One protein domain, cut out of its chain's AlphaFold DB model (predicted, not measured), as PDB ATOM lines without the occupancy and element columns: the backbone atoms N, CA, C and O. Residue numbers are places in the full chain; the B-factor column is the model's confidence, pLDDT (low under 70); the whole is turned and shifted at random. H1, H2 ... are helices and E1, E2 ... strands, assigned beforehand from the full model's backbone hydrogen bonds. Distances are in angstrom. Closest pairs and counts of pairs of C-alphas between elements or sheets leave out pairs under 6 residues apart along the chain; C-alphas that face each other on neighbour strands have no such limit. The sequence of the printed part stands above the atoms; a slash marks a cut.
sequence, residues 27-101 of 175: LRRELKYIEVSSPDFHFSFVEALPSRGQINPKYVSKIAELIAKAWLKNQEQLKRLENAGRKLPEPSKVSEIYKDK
ATOM      1  N   LEU A  27      18.600  19.070 -25.791       94.75
ATOM      2  CA  LEU A  27      19.631  18.522 -26.659       94.75
ATOM      3  C   LEU A  27      19.363  17.038 -26.865       94.75
ATOM      4  O   LEU A  27      19.199  16.279 -25.908       94.75
ATOM      5  N   ARG A  28      19.315  16.615 -28.123       91.06
ATOM      6  CA  ARG A  28      19.040  15.233 -28.511       91.06
ATOM      7  C   ARG A  28      20.094  14.764 -29.492       91.06
ATOM      8  O   ARG A  28      20.455  15.475 -30.416       91.06
ATOM      9  N   ARG A  29      20.583  13.544 -29.298       91.38
ATOM     10  CA  ARG A  29      21.438  12.873 -30.275       91.38
ATOM     11  C   ARG A  29      20.571  11.959 -31.127       91.38
ATOM     12  O   ARG A  29      20.011  11.000 -30.601       91.38
ATOM     13  N   GLU A  30      20.503  12.228 -32.425       88.06
ATOM     14  CA  GLU A  30      19.784  11.394 -33.387       88.06
ATOM     15  C   GLU A  30      20.733  10.949 -34.498       88.06
ATOM     16  O   GLU A  30      21.217  11.750 -35.295       88.06
ATOM     17  N   LEU A  31      21.023   9.644 -34.544       87.06
ATOM     18  CA  LEU A  31      21.940   9.032 -35.511       87.06
ATOM     19  C   LEU A  31      23.309   9.745 -35.559       87.06
ATOM     20  O   LEU A  31      24.136   9.579 -34.658       87.06
ATOM     21  N   LYS A  32      23.540  10.515 -36.626       91.38
ATOM     22  CA  LYS A  32      24.766  11.262 -36.925       91.38
ATOM     23  C   LYS A  32      24.626  12.760 -36.634       91.38
ATOM     24  O   LYS A  32      25.449  13.525 -37.117       91.38
ATOM     25  N   TYR A  33      23.624  13.179 -35.864       94.12
ATOM     26  CA  TYR A  33      23.343  14.587 -35.595       94.12
ATOM     27  C   TYR A  33      23.081  14.851 -34.109       94.12
ATOM     28  O   TYR A  33      22.645  13.970 -33.361       94.12
ATOM     29  N   ILE A  34      23.349  16.085 -33.693       94.44
ATOM     30  CA  ILE A  34      22.836  16.683 -32.464       94.44
ATOM     31  C   ILE A  34      21.750  17.675 -32.860       94.44
ATOM     32  O   ILE A  34      21.980  18.578 -33.658       94.44
ATOM     33  N   GLU A  35      20.570  17.500 -32.291       95.62
ATOM     34  CA  GLU A  35      19.445  18.411 -32.391       95.62
ATOM     35  C   GLU A  35      19.370  19.258 -31.114       95.62
ATOM     36  O   GLU A  35      19.398  18.729 -30.001       95.62
ATOM     37  N   VAL A  36      19.252  20.571 -31.283       97.19
ATOM     38  CA  VAL A  36      18.959  21.548 -30.233       97.19
ATOM     39  C   VAL A  36      17.569  22.107 -30.512       97.19
ATOM     40  O   VAL A  36      17.358  22.722 -31.554       97.19
ATOM     41  N   SER A  37      16.609  21.905 -29.615       95.62
ATOM     42  CA  SER A  37      15.212  22.278 -29.866       95.62
ATOM     43  C   SER A  37      14.520  22.904 -28.662       95.62
ATOM     44  O   SER A  37      14.872  22.630 -27.514       95.62
ATOM     45  N   SER A  38      13.520  23.746 -28.937       95.25
ATOM     46  CA  SER A  38      12.568  24.229 -27.935       95.25
ATOM     47  C   SER A  38      11.269  23.421 -28.055       95.25
ATOM     48  O   SER A  38      10.634  23.459 -29.115       95.25
ATOM     49  N   PRO A  39      10.863  22.688 -27.004       91.94
ATOM     50  CA  PRO A  39       9.634  21.904 -27.015       91.94
ATOM     51  C   PRO A  39       8.395  22.803 -27.006       91.94
ATOM     52  O   PRO A  39       7.412  22.449 -27.645       91.94
ATOM     53  N   ASP A  40       8.464  23.964 -26.350       92.50
ATOM     54  CA  ASP A  40       7.341  24.898 -26.194       92.50
ATOM     55  C   ASP A  40       7.038  25.687 -27.473       92.50
ATOM     56  O   ASP A  40       5.884  25.961 -27.791       92.50
ATOM     57  N   PHE A  41       8.080  26.049 -28.228       92.69
ATOM     58  CA  PHE A  41       7.958  26.837 -29.460       92.69
ATOM     59  C   PHE A  41       8.130  26.005 -30.739       92.69
ATOM     60  O   PHE A  41       8.165  26.565 -31.836       92.69
ATOM     61  N   HIS A  42       8.248  24.681 -30.603       91.81
ATOM     62  CA  HIS A  42       8.289  23.701 -31.693       91.81
ATOM     63  C   HIS A  42       9.281  24.029 -32.825       91.81
ATOM     64  O   HIS A  42       8.971  23.874 -34.006       91.81
ATOM     65  N   PHE A  43      10.495  24.466 -32.481       94.06
ATOM     66  CA  PHE A  43      11.576  24.632 -33.454       94.06
ATOM     67  C   PHE A  43      12.820  23.846 -33.052       94.06
ATOM     68  O   PHE A  43      13.073  23.622 -31.865       94.06
ATOM     69  N   SER A  44      13.638  23.500 -34.044       95.50
ATOM     70  CA  SER A  44      14.912  22.823 -33.839       95.50
ATOM     71  C   SER A  44      16.022  23.352 -34.744       95.50
ATOM     72  O   SER A  44      15.785  23.961 -35.791       95.50
ATOM     73  N   PHE A  45      17.251  23.139 -34.294       96.81
ATOM     74  CA  PHE A  45      18.486  23.313 -35.035       96.81
ATOM     75  C   PHE A  45      19.253  22.002 -34.991       96.81
ATOM     76  O   PHE A  45      19.229  21.307 -33.979       96.81
ATOM     77  N   VAL A  46      19.942  21.669 -36.073       96.38
ATOM     78  CA  VAL A  46      20.663  20.404 -36.198       96.38
ATOM     79  C   VAL A  46      22.113  20.657 -36.564       96.38
ATOM     80  O   VAL A  46      22.413  21.555 -37.346       96.38
ATOM     81  N   GLU A  47      22.998  19.842 -36.007       95.56
ATOM     82  CA  GLU A  47      24.428  19.856 -36.289       95.56
ATOM     83  C   GLU A  47      24.939  18.431 -36.481       95.56
ATOM     84  O   GLU A  47      24.538  17.522 -35.756       95.56
ATOM     85  N   ALA A  48      25.822  18.218 -37.454       93.69
ATOM     86  CA  ALA A  48      26.390  16.900 -37.708       93.69
ATOM     87  C   ALA A  48      27.410  16.517 -36.626       93.69
ATOM     88  O   ALA A  48      28.271  17.308 -36.255       93.69
ATOM     89  N   LEU A  49      27.359  15.270 -36.159       92.56
ATOM     90  CA  LEU A  49      28.345  14.720 -35.239       92.56
ATOM     91  C   LEU A  49      29.722  14.616 -35.916       92.56
ATOM     92  O   LEU A  49      29.809  14.222 -37.084       92.56
ATOM     93  N   PRO A  50      30.814  14.875 -35.178       91.25
ATOM     94  CA  PRO A  50      32.161  14.745 -35.712       91.25
ATOM     95  C   PRO A  50      32.468  13.286 -36.084       91.25
ATOM     96  O   PRO A  50      32.225  12.359 -35.308       91.25
ATOM     97  N   SER A  51      33.052  13.074 -37.268       82.06
ATOM     98  CA  SER A  51      33.215  11.748 -37.887       82.06
ATOM     99  C   SER A  51      34.057  10.751 -37.084       82.06
ATOM    100  O   SER A  51      33.882   9.549 -37.242       82.06
ATOM    101  N   ARG A  52      34.971  11.222 -36.223       80.88
ATOM    102  CA  ARG A  52      35.881  10.369 -35.431       80.88
ATOM    103  C   ARG A  52      35.431  10.150 -33.984       80.88
ATOM    104  O   ARG A  52      36.213   9.662 -33.179       80.88
ATOM    105  N   GLY A  53      34.218  10.574 -33.617       69.62
ATOM    106  CA  GLY A  53      33.723  10.481 -32.236       69.62
ATOM    107  C   GLY A  53      34.474  11.353 -31.218       69.62
ATOM    108  O   GLY A  53      34.086  11.393 -30.055       69.62
ATOM    109  N   GLN A  54      35.513  12.081 -31.639       81.00
ATOM    110  CA  GLN A  54      36.246  13.019 -30.798       81.00
ATOM    111  C   GLN A  54      35.495  14.350 -30.712       81.00
ATOM    112  O   GLN A  54      35.240  15.007 -31.724       81.00
ATOM    113  N   ILE A  55      35.155  14.750 -29.486       86.62
ATOM    114  CA  ILE A  55      34.560  16.053 -29.183       86.62
ATOM    115  C   ILE A  55      35.693  17.086 -29.167       86.62
ATOM    116  O   ILE A  55      36.485  17.144 -28.233       86.62
ATOM    117  N   ASN A  56      35.796  17.882 -30.232       92.31
ATOM    118  CA  ASN A  56      36.757  18.984 -30.327       92.31
ATOM    119  C   ASN A  56      36.185  20.236 -29.625       92.31
ATOM    120  O   ASN A  56      34.992  20.501 -29.794       92.31
ATOM    121  N   PRO A  57      36.989  21.052 -28.916       94.56
ATOM    122  CA  PRO A  57      36.557  22.354 -28.399       94.56
ATOM    123  C   PRO A  57      35.783  23.213 -29.412       94.56
ATOM    124  O   PRO A  57      34.736  23.754 -29.073       94.56
ATOM    125  N   LYS A  58      36.211  23.248 -30.684       93.50
ATOM    126  CA  LYS A  58      35.496  23.972 -31.757       93.50
ATOM    127  C   LYS A  58      34.065  23.472 -31.960       93.50
ATOM    128  O   LYS A  58      33.160  24.252 -32.235       93.50
ATOM    129  N   TYR A  59      33.859  22.164 -31.831       93.50
ATOM    130  CA  TYR A  59      32.536  21.561 -31.944       93.50
ATOM    131  C   TYR A  59      31.657  21.936 -30.750       93.50
ATOM    132  O   TYR A  59      30.494  22.283 -30.930       93.50
ATOM    133  N   VAL A  60      32.221  21.932 -29.539       94.31
ATOM    134  CA  VAL A  60      31.513  22.377 -28.330       94.31
ATOM    135  C   VAL A  60      31.075  23.835 -28.468       94.31
ATOM    136  O   VAL A  60      29.917  24.136 -28.192       94.31
ATOM    137  N   SER A  61      31.949  24.716 -28.969       96.31
ATOM    138  CA  SER A  61      31.598  26.111 -29.267       96.31
ATOM    139  C   SER A  61      30.432  26.207 -30.250       96.31
ATOM    140  O   SER A  61      29.482  26.939 -29.993       96.31
ATOM    141  N   LYS A  62      30.433  25.400 -31.316       95.75
ATOM    142  CA  LYS A  62      29.336  25.367 -32.292       95.75
ATOM    143  C   LYS A  62      28.007  24.926 -31.673       95.75
ATOM    144  O   LYS A  62      26.965  25.509 -31.950       95.75
ATOM    145  N   ILE A  63      28.026  23.921 -30.796       96.19
ATOM    146  CA  ILE A  63      26.824  23.512 -30.058       96.19
ATOM    147  C   ILE A  63      26.362  24.622 -29.102       96.19
ATOM    148  O   ILE A  63      25.166  24.893 -29.028       96.19
ATOM    149  N   ALA A  64      27.283  25.303 -28.415       96.94
ATOM    150  CA  ALA A  64      26.953  26.437 -27.553       96.94
ATOM    151  C   ALA A  64      26.306  27.593 -28.338       96.94
ATOM    152  O   ALA A  64      25.305  28.150 -27.887       96.94
ATOM    153  N   GLU A  65      26.803  27.899 -29.540       97.81
ATOM    154  CA  GLU A  65      26.189  28.872 -30.454       97.81
ATOM    155  C   GLU A  65      24.750  28.483 -30.820       97.81
ATOM    156  O   GLU A  65      23.860  29.334 -30.826       97.81
ATOM    157  N   LEU A  66      24.485  27.198 -31.076       97.56
ATOM    158  CA  LEU A  66      23.131  26.717 -31.369       97.56
ATOM    159  C   LEU A  66      22.186  26.838 -30.170       97.56
ATOM    160  O   LEU A  66      21.023  27.204 -30.350       97.56
ATOM    161  N   ILE A  67      22.674  26.576 -28.957       97.44
ATOM    162  CA  ILE A  67      21.903  26.775 -27.721       97.44
ATOM    163  C   ILE A  67      21.573  28.261 -27.542       97.44
ATOM    164  O   ILE A  67      20.410  28.614 -27.344       97.44
ATOM    165  N   ALA A  68      22.566  29.141 -27.689       97.19
ATOM    166  CA  ALA A  68      22.362  30.585 -27.601       97.19
ATOM    167  C   ALA A  68      21.355  31.081 -28.654       97.19
ATOM    168  O   ALA A  68      20.440  31.846 -28.338       97.19
ATOM    169  N   LYS A  69      21.460  30.583 -29.891       97.44
ATOM    170  CA  LYS A  69      20.519  30.877 -30.979       97.44
ATOM    171  C   LYS A  69      19.097  30.411 -30.661       97.44
ATOM    172  O   LYS A  69      18.137  31.102 -31.001       97.44
ATOM    173  N   ALA A  70      18.943  29.267 -29.999       97.25
ATOM    174  CA  ALA A  70      17.646  28.792 -29.533       97.25
ATOM    175  C   ALA A  70      17.047  29.690 -28.443       97.25
ATOM    176  O   ALA A  70      15.873  30.039 -28.551       97.25
ATOM    177  N   TRP A  71      17.829  30.167 -27.472       96.12
ATOM    178  CA  TRP A  71      17.321  31.146 -26.502       96.12
ATOM    179  C   TRP A  71      16.928  32.475 -27.151       96.12
ATOM    180  O   TRP A  71      15.868  33.015 -26.835       96.12
ATOM    181  N   LEU A  72      17.729  32.977 -28.095       96.69
ATOM    182  CA  LEU A  72      17.398  34.197 -28.834       96.69
ATOM    183  C   LEU A  72      16.068  34.037 -29.586       96.69
ATOM    184  O   LEU A  72      15.188  34.892 -29.506       96.69
ATOM    185  N   LYS A  73      15.876  32.889 -30.243       96.75
ATOM    186  CA  LYS A  73      14.633  32.576 -30.949       96.75
ATOM    187  C   LYS A  73      13.438  32.438 -29.999       96.75
ATOM    188  O   LYS A  73      12.358  32.907 -30.348       96.75
ATOM    189  N   ASN A  74      13.610  31.880 -28.796       95.50
ATOM    190  CA  ASN A  74      12.561  31.901 -27.763       95.50
ATOM    191  C   ASN A  74      12.170  33.342 -27.411       95.50
ATOM    192  O   ASN A  74      10.986  33.670 -27.374       95.50
ATOM    193  N   GLN A  75      13.155  34.220 -27.202       94.94
ATOM    194  CA  GLN A  75      12.906  35.627 -26.887       94.94
ATOM    195  C   GLN A  75      12.135  36.340 -28.006       94.94
ATOM    196  O   GLN A  75      11.208  37.103 -27.732       94.94
ATOM    197  N   GLU A  76      12.486  36.084 -29.267       95.50
ATOM    198  CA  GLU A  76      11.756  36.613 -30.421       95.50
ATOM    199  C   GLU A  76      10.305  36.125 -30.457       95.50
ATOM    200  O   GLU A  76       9.400  36.922 -30.703       95.50
ATOM    201  N   GLN A  77      10.060  34.837 -30.193       94.88
ATOM    202  CA  GLN A  77       8.704  34.281 -30.161       94.88
ATOM    203  C   GLN A  77       7.873  34.873 -29.021       94.88
ATOM    204  O   GLN A  77       6.727  35.257 -29.244       94.88
ATOM    205  N   LEU A  78       8.458  35.036 -27.831       93.56
ATOM    206  CA  LEU A  78       7.798  35.692 -26.702       93.56
ATOM    207  C   LEU A  78       7.390  37.126 -27.044       93.56
ATOM    208  O   LEU A  78       6.226  37.481 -26.878       93.56
ATOM    209  N   LYS A  79       8.310  37.919 -27.608       93.12
ATOM    210  CA  LYS A  79       8.019  39.292 -28.049       93.12
ATOM    211  C   LYS A  79       6.928  39.333 -29.117       93.12
ATOM    212  O   LYS A  79       6.060  40.196 -29.074       93.12
ATOM    213  N   ARG A  80       6.942  38.399 -30.074       93.69
ATOM    214  CA  ARG A  80       5.894  38.298 -31.105       93.69
ATOM    215  C   ARG A  80       4.523  38.013 -30.496       93.69
ATOM    216  O   ARG A  80       3.549  38.630 -30.914       93.69
ATOM    217  N   LEU A  81       4.443  37.107 -29.523       92.44
ATOM    218  CA  LEU A  81       3.193  36.784 -28.832       92.44
ATOM    219  C   LEU A  81       2.694  37.952 -27.978       92.44
ATOM    220  O   LEU A  81       1.503  38.254 -28.016       92.44
ATOM    221  N   GLU A  82       3.599  38.632 -27.273       90.38
ATOM    222  CA  GLU A  82       3.286  39.818 -26.474       90.38
ATOM    223  C   GLU A  82       2.760  40.963 -27.352       90.38
ATOM    224  O   GLU A  82       1.684  41.496 -27.081       90.38
ATOM    225  N   ASN A  83       3.447  41.265 -28.458       92.69
ATOM    226  CA  ASN A  83       3.025  42.285 -29.422       92.69
ATOM    227  C   ASN A  83       1.690  41.939 -30.097       92.69
ATOM    228  O   ASN A  83       0.903  42.827 -30.406       92.69
ATOM    229  N   ALA A  84       1.419  40.650 -30.316       93.38
ATOM    230  CA  ALA A  84       0.145  40.176 -30.849       93.38
ATOM    231  C   ALA A  84      -0.981  40.135 -29.795       93.38
ATOM    232  O   ALA A  84      -2.087  39.701 -30.117       93.38
ATOM    233  N   GLY A  85      -0.710  40.508 -28.537       90.75
ATOM    234  CA  GLY A  85      -1.671  40.436 -27.434       90.75
ATOM    235  C   GLY A  85      -2.105  39.010 -27.080       90.75
ATOM    236  O   GLY A  85      -3.140  38.819 -26.441       90.75
ATOM    237  N   ARG A  86      -1.347  37.991 -27.504       88.56
ATOM    238  CA  ARG A  86      -1.659  36.583 -27.238       88.56
ATOM    239  C   ARG A  86      -1.203  36.187 -25.837       88.56
ATOM    240  O   ARG A  86      -0.243  36.731 -25.293       88.56
ATOM    241  N   LYS A  87      -1.881  35.192 -25.257       87.00
ATOM    242  CA  LYS A  87      -1.442  34.571 -24.003       87.00
ATOM    243  C   LYS A  87      -0.082  33.898 -24.228       87.00
ATOM    244  O   LYS A  87       0.086  33.165 -25.202       87.00
ATOM    245  N   LEU A  88       0.870  34.156 -23.334       87.44
ATOM    246  CA  LEU A  88       2.175  33.498 -23.358       87.44
ATOM    247  C   LEU A  88       2.020  32.013 -22.986       87.44
ATOM    248  O   LEU A  88       1.204  31.699 -22.113       87.44
ATOM    249  N   PRO A  89       2.769  31.104 -23.635       88.69
ATOM    250  CA  PRO A  89       2.812  29.712 -23.223       88.69
ATOM    251  C   PRO A  89       3.450  29.602 -21.839       88.69
ATOM    252  O   PRO A  89       4.369  30.351 -21.504       88.69
ATOM    253  N   GLU A  90       2.963  28.653 -21.049       90.38
ATOM    254  CA  GLU A  90       3.623  28.276 -19.803       90.38
ATOM    255  C   GLU A  90       4.846  27.409 -20.135       90.38
ATOM    256  O   GLU A  90       4.750  26.543 -21.008       90.38
ATOM    257  N   PRO A  91       5.995  27.630 -19.479       92.12
ATOM    258  CA  PRO A  91       7.193  26.849 -19.739       92.12
ATOM    259  C   PRO A  91       6.992  25.384 -19.340       92.12
ATOM    260  O   PRO A  91       6.576  25.075 -18.218       92.12
ATOM    261  N   SER A  92       7.329  24.467 -20.247       89.81
ATOM    262  CA  SER A  92       7.276  23.031 -19.982       89.81
ATOM    263  C   SER A  92       8.181  22.629 -18.820       89.81
ATOM    264  O   SER A  92       9.311  23.100 -18.666       89.81
ATOM    265  N   LYS A  93       7.732  21.654 -18.027       89.69
ATOM    266  CA  LYS A  93       8.565  21.068 -16.973       89.69
ATOM    267  C   LYS A  93       9.590  20.116 -17.579       89.69
ATOM    268  O   LYS A  93       9.244  19.191 -18.313       89.69
ATOM    269  N   VAL A  94      10.851  20.259 -17.169       86.00
ATOM    270  CA  VAL A  94      11.964  19.399 -17.623       86.00
ATOM    271  C   VAL A  94      11.653  17.911 -17.434       86.00
ATOM    272  O   VAL A  94      11.946  17.100 -18.307       86.00
ATOM    273  N   SER A  95      11.010  17.534 -16.327       83.06
ATOM    274  CA  SER A  95      10.677  16.133 -16.048       83.06
ATOM    275  C   SER A  95       9.667  15.534 -17.031       83.06
ATOM    276  O   SER A  95       9.736  14.339 -17.305       83.06
ATOM    277  N   GLU A  96       8.746  16.327 -17.576       83.12
ATOM    278  CA  GLU A  96       7.716  15.864 -18.514       83.12
ATOM    279  C   GLU A  96       8.308  15.600 -19.898       83.12
ATOM    280  O   GLU A  96       8.047  14.552 -20.484       83.12
ATOM    281  N   ILE A  97       9.232  16.457 -20.339       81.94
ATOM    282  CA  ILE A  97       9.942  16.342 -21.620       81.94
ATOM    283  C   ILE A  97      10.635  14.978 -21.792       81.94
ATOM    284  O   ILE A  97      10.714  14.445 -22.903       81.94
ATOM    285  N   TYR A  98      11.153  14.399 -20.705       75.12
ATOM    286  CA  TYR A  98      11.871  13.121 -20.748       75.12
ATOM    287  C   TYR A  98      10.992  11.894 -20.451       75.12
ATOM    288  O   TYR A  98      11.419  10.771 -20.739       75.12
ATOM    289  N   LYS A  99       9.767  12.060 -19.925       71.44
ATOM    290  CA  LYS A  99       8.868  10.933 -19.599       71.44
ATOM    291  C   LYS A  99       8.425  10.165 -20.846       71.44
ATOM    292  O   LYS A  99       8.433   8.936 -20.828       71.44
ATOM    293  N   ASP A 100       8.158  10.862 -21.949       60.09
ATOM    294  CA  ASP A 100       7.655  10.250 -23.188       60.09
ATOM    295  C   ASP A 100       8.656   9.314 -23.883       60.09
ATOM    296  O   ASP A 100       8.265   8.456 -24.681       60.09
ATOM    297  N   LYS A 101       9.954   9.433 -23.568       55.59
ATOM    298  CA  LYS A 101      11.013   8.607 -24.170       55.59
ATOM    299  C   LYS A 101      11.294   7.309 -23.415       55.59
ATOM    300  O   LYS A 101      11.824   6.381 -24.021       55.59
TER     301      LYS A 101
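What this domain is: This is residues 27 to 101 of the 175 residues of the protein "HTH_17 domain-containing protein" of Bdellovibrionaceae bacterium (UniProt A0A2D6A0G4). A small sheet of three strands is covered on one face by one long helix, H1, which is much longer than the sheet and runs along its strands. After H1 the chain folds back through residues 84 to 93 to a short helix, H2, away from the sheet. The printed part has 75 residues, in the order E1, E2, E3, H1, H2; the sheet order is E1, E2, E3, antiparallel throughout, and the class is mixed. The whole is loose, with a radius of gyration of the C-alphas of 14.9 A, and flat, spanning 49 by 27 by 15 A.

Where its parts are: Start in the sheet at C-alpha 27, (19.631, 18.522, -26.659), where E1, residues 27 to 30, begins. E2 is residues 33 to 38, 16.4 A long, and E3 is residues 43 to 48, 17.2 A long. Find C-alpha 57 at (36.557, 22.354, -28.399); from there H1, residues 57 to 83, runs 39.0 A. H2, residues 94 to 99, ends at C-alpha 99, (8.868, 10.933, -19.599).

How they stand to each other: The strands form a meander, each the antiparallel neighbour of the one before, with hairpins E1 and E2, and E2 and E3. Look at N 28 and O 35, 2.8 A apart, then at N 36 and O 45, also 2.8 A. H1 is on the sheet, making two layers, a helix on one face of a sheet; its height over the sheet is 9.0 A. It lies over E2 and E3, at 19 degrees to E2 on the local plane. The closest C-alphas of E2 and H1 are those of Val 36 and Ile 67, 6.5 A. H2 is not on the sheet and is apart from H1. In H1 every O i to N i+4 pair is within hydrogen-bond range; in H2, 1 of 2.

The domain as a whole: The C-alphas farthest apart, those of Arg 52 and Gly 85, are 48.8 A apart. Residues 52 to 58 stand free. The printed part has no cut and no long link. Residue 53 and residues 100 to 101 have pLDDT under 70.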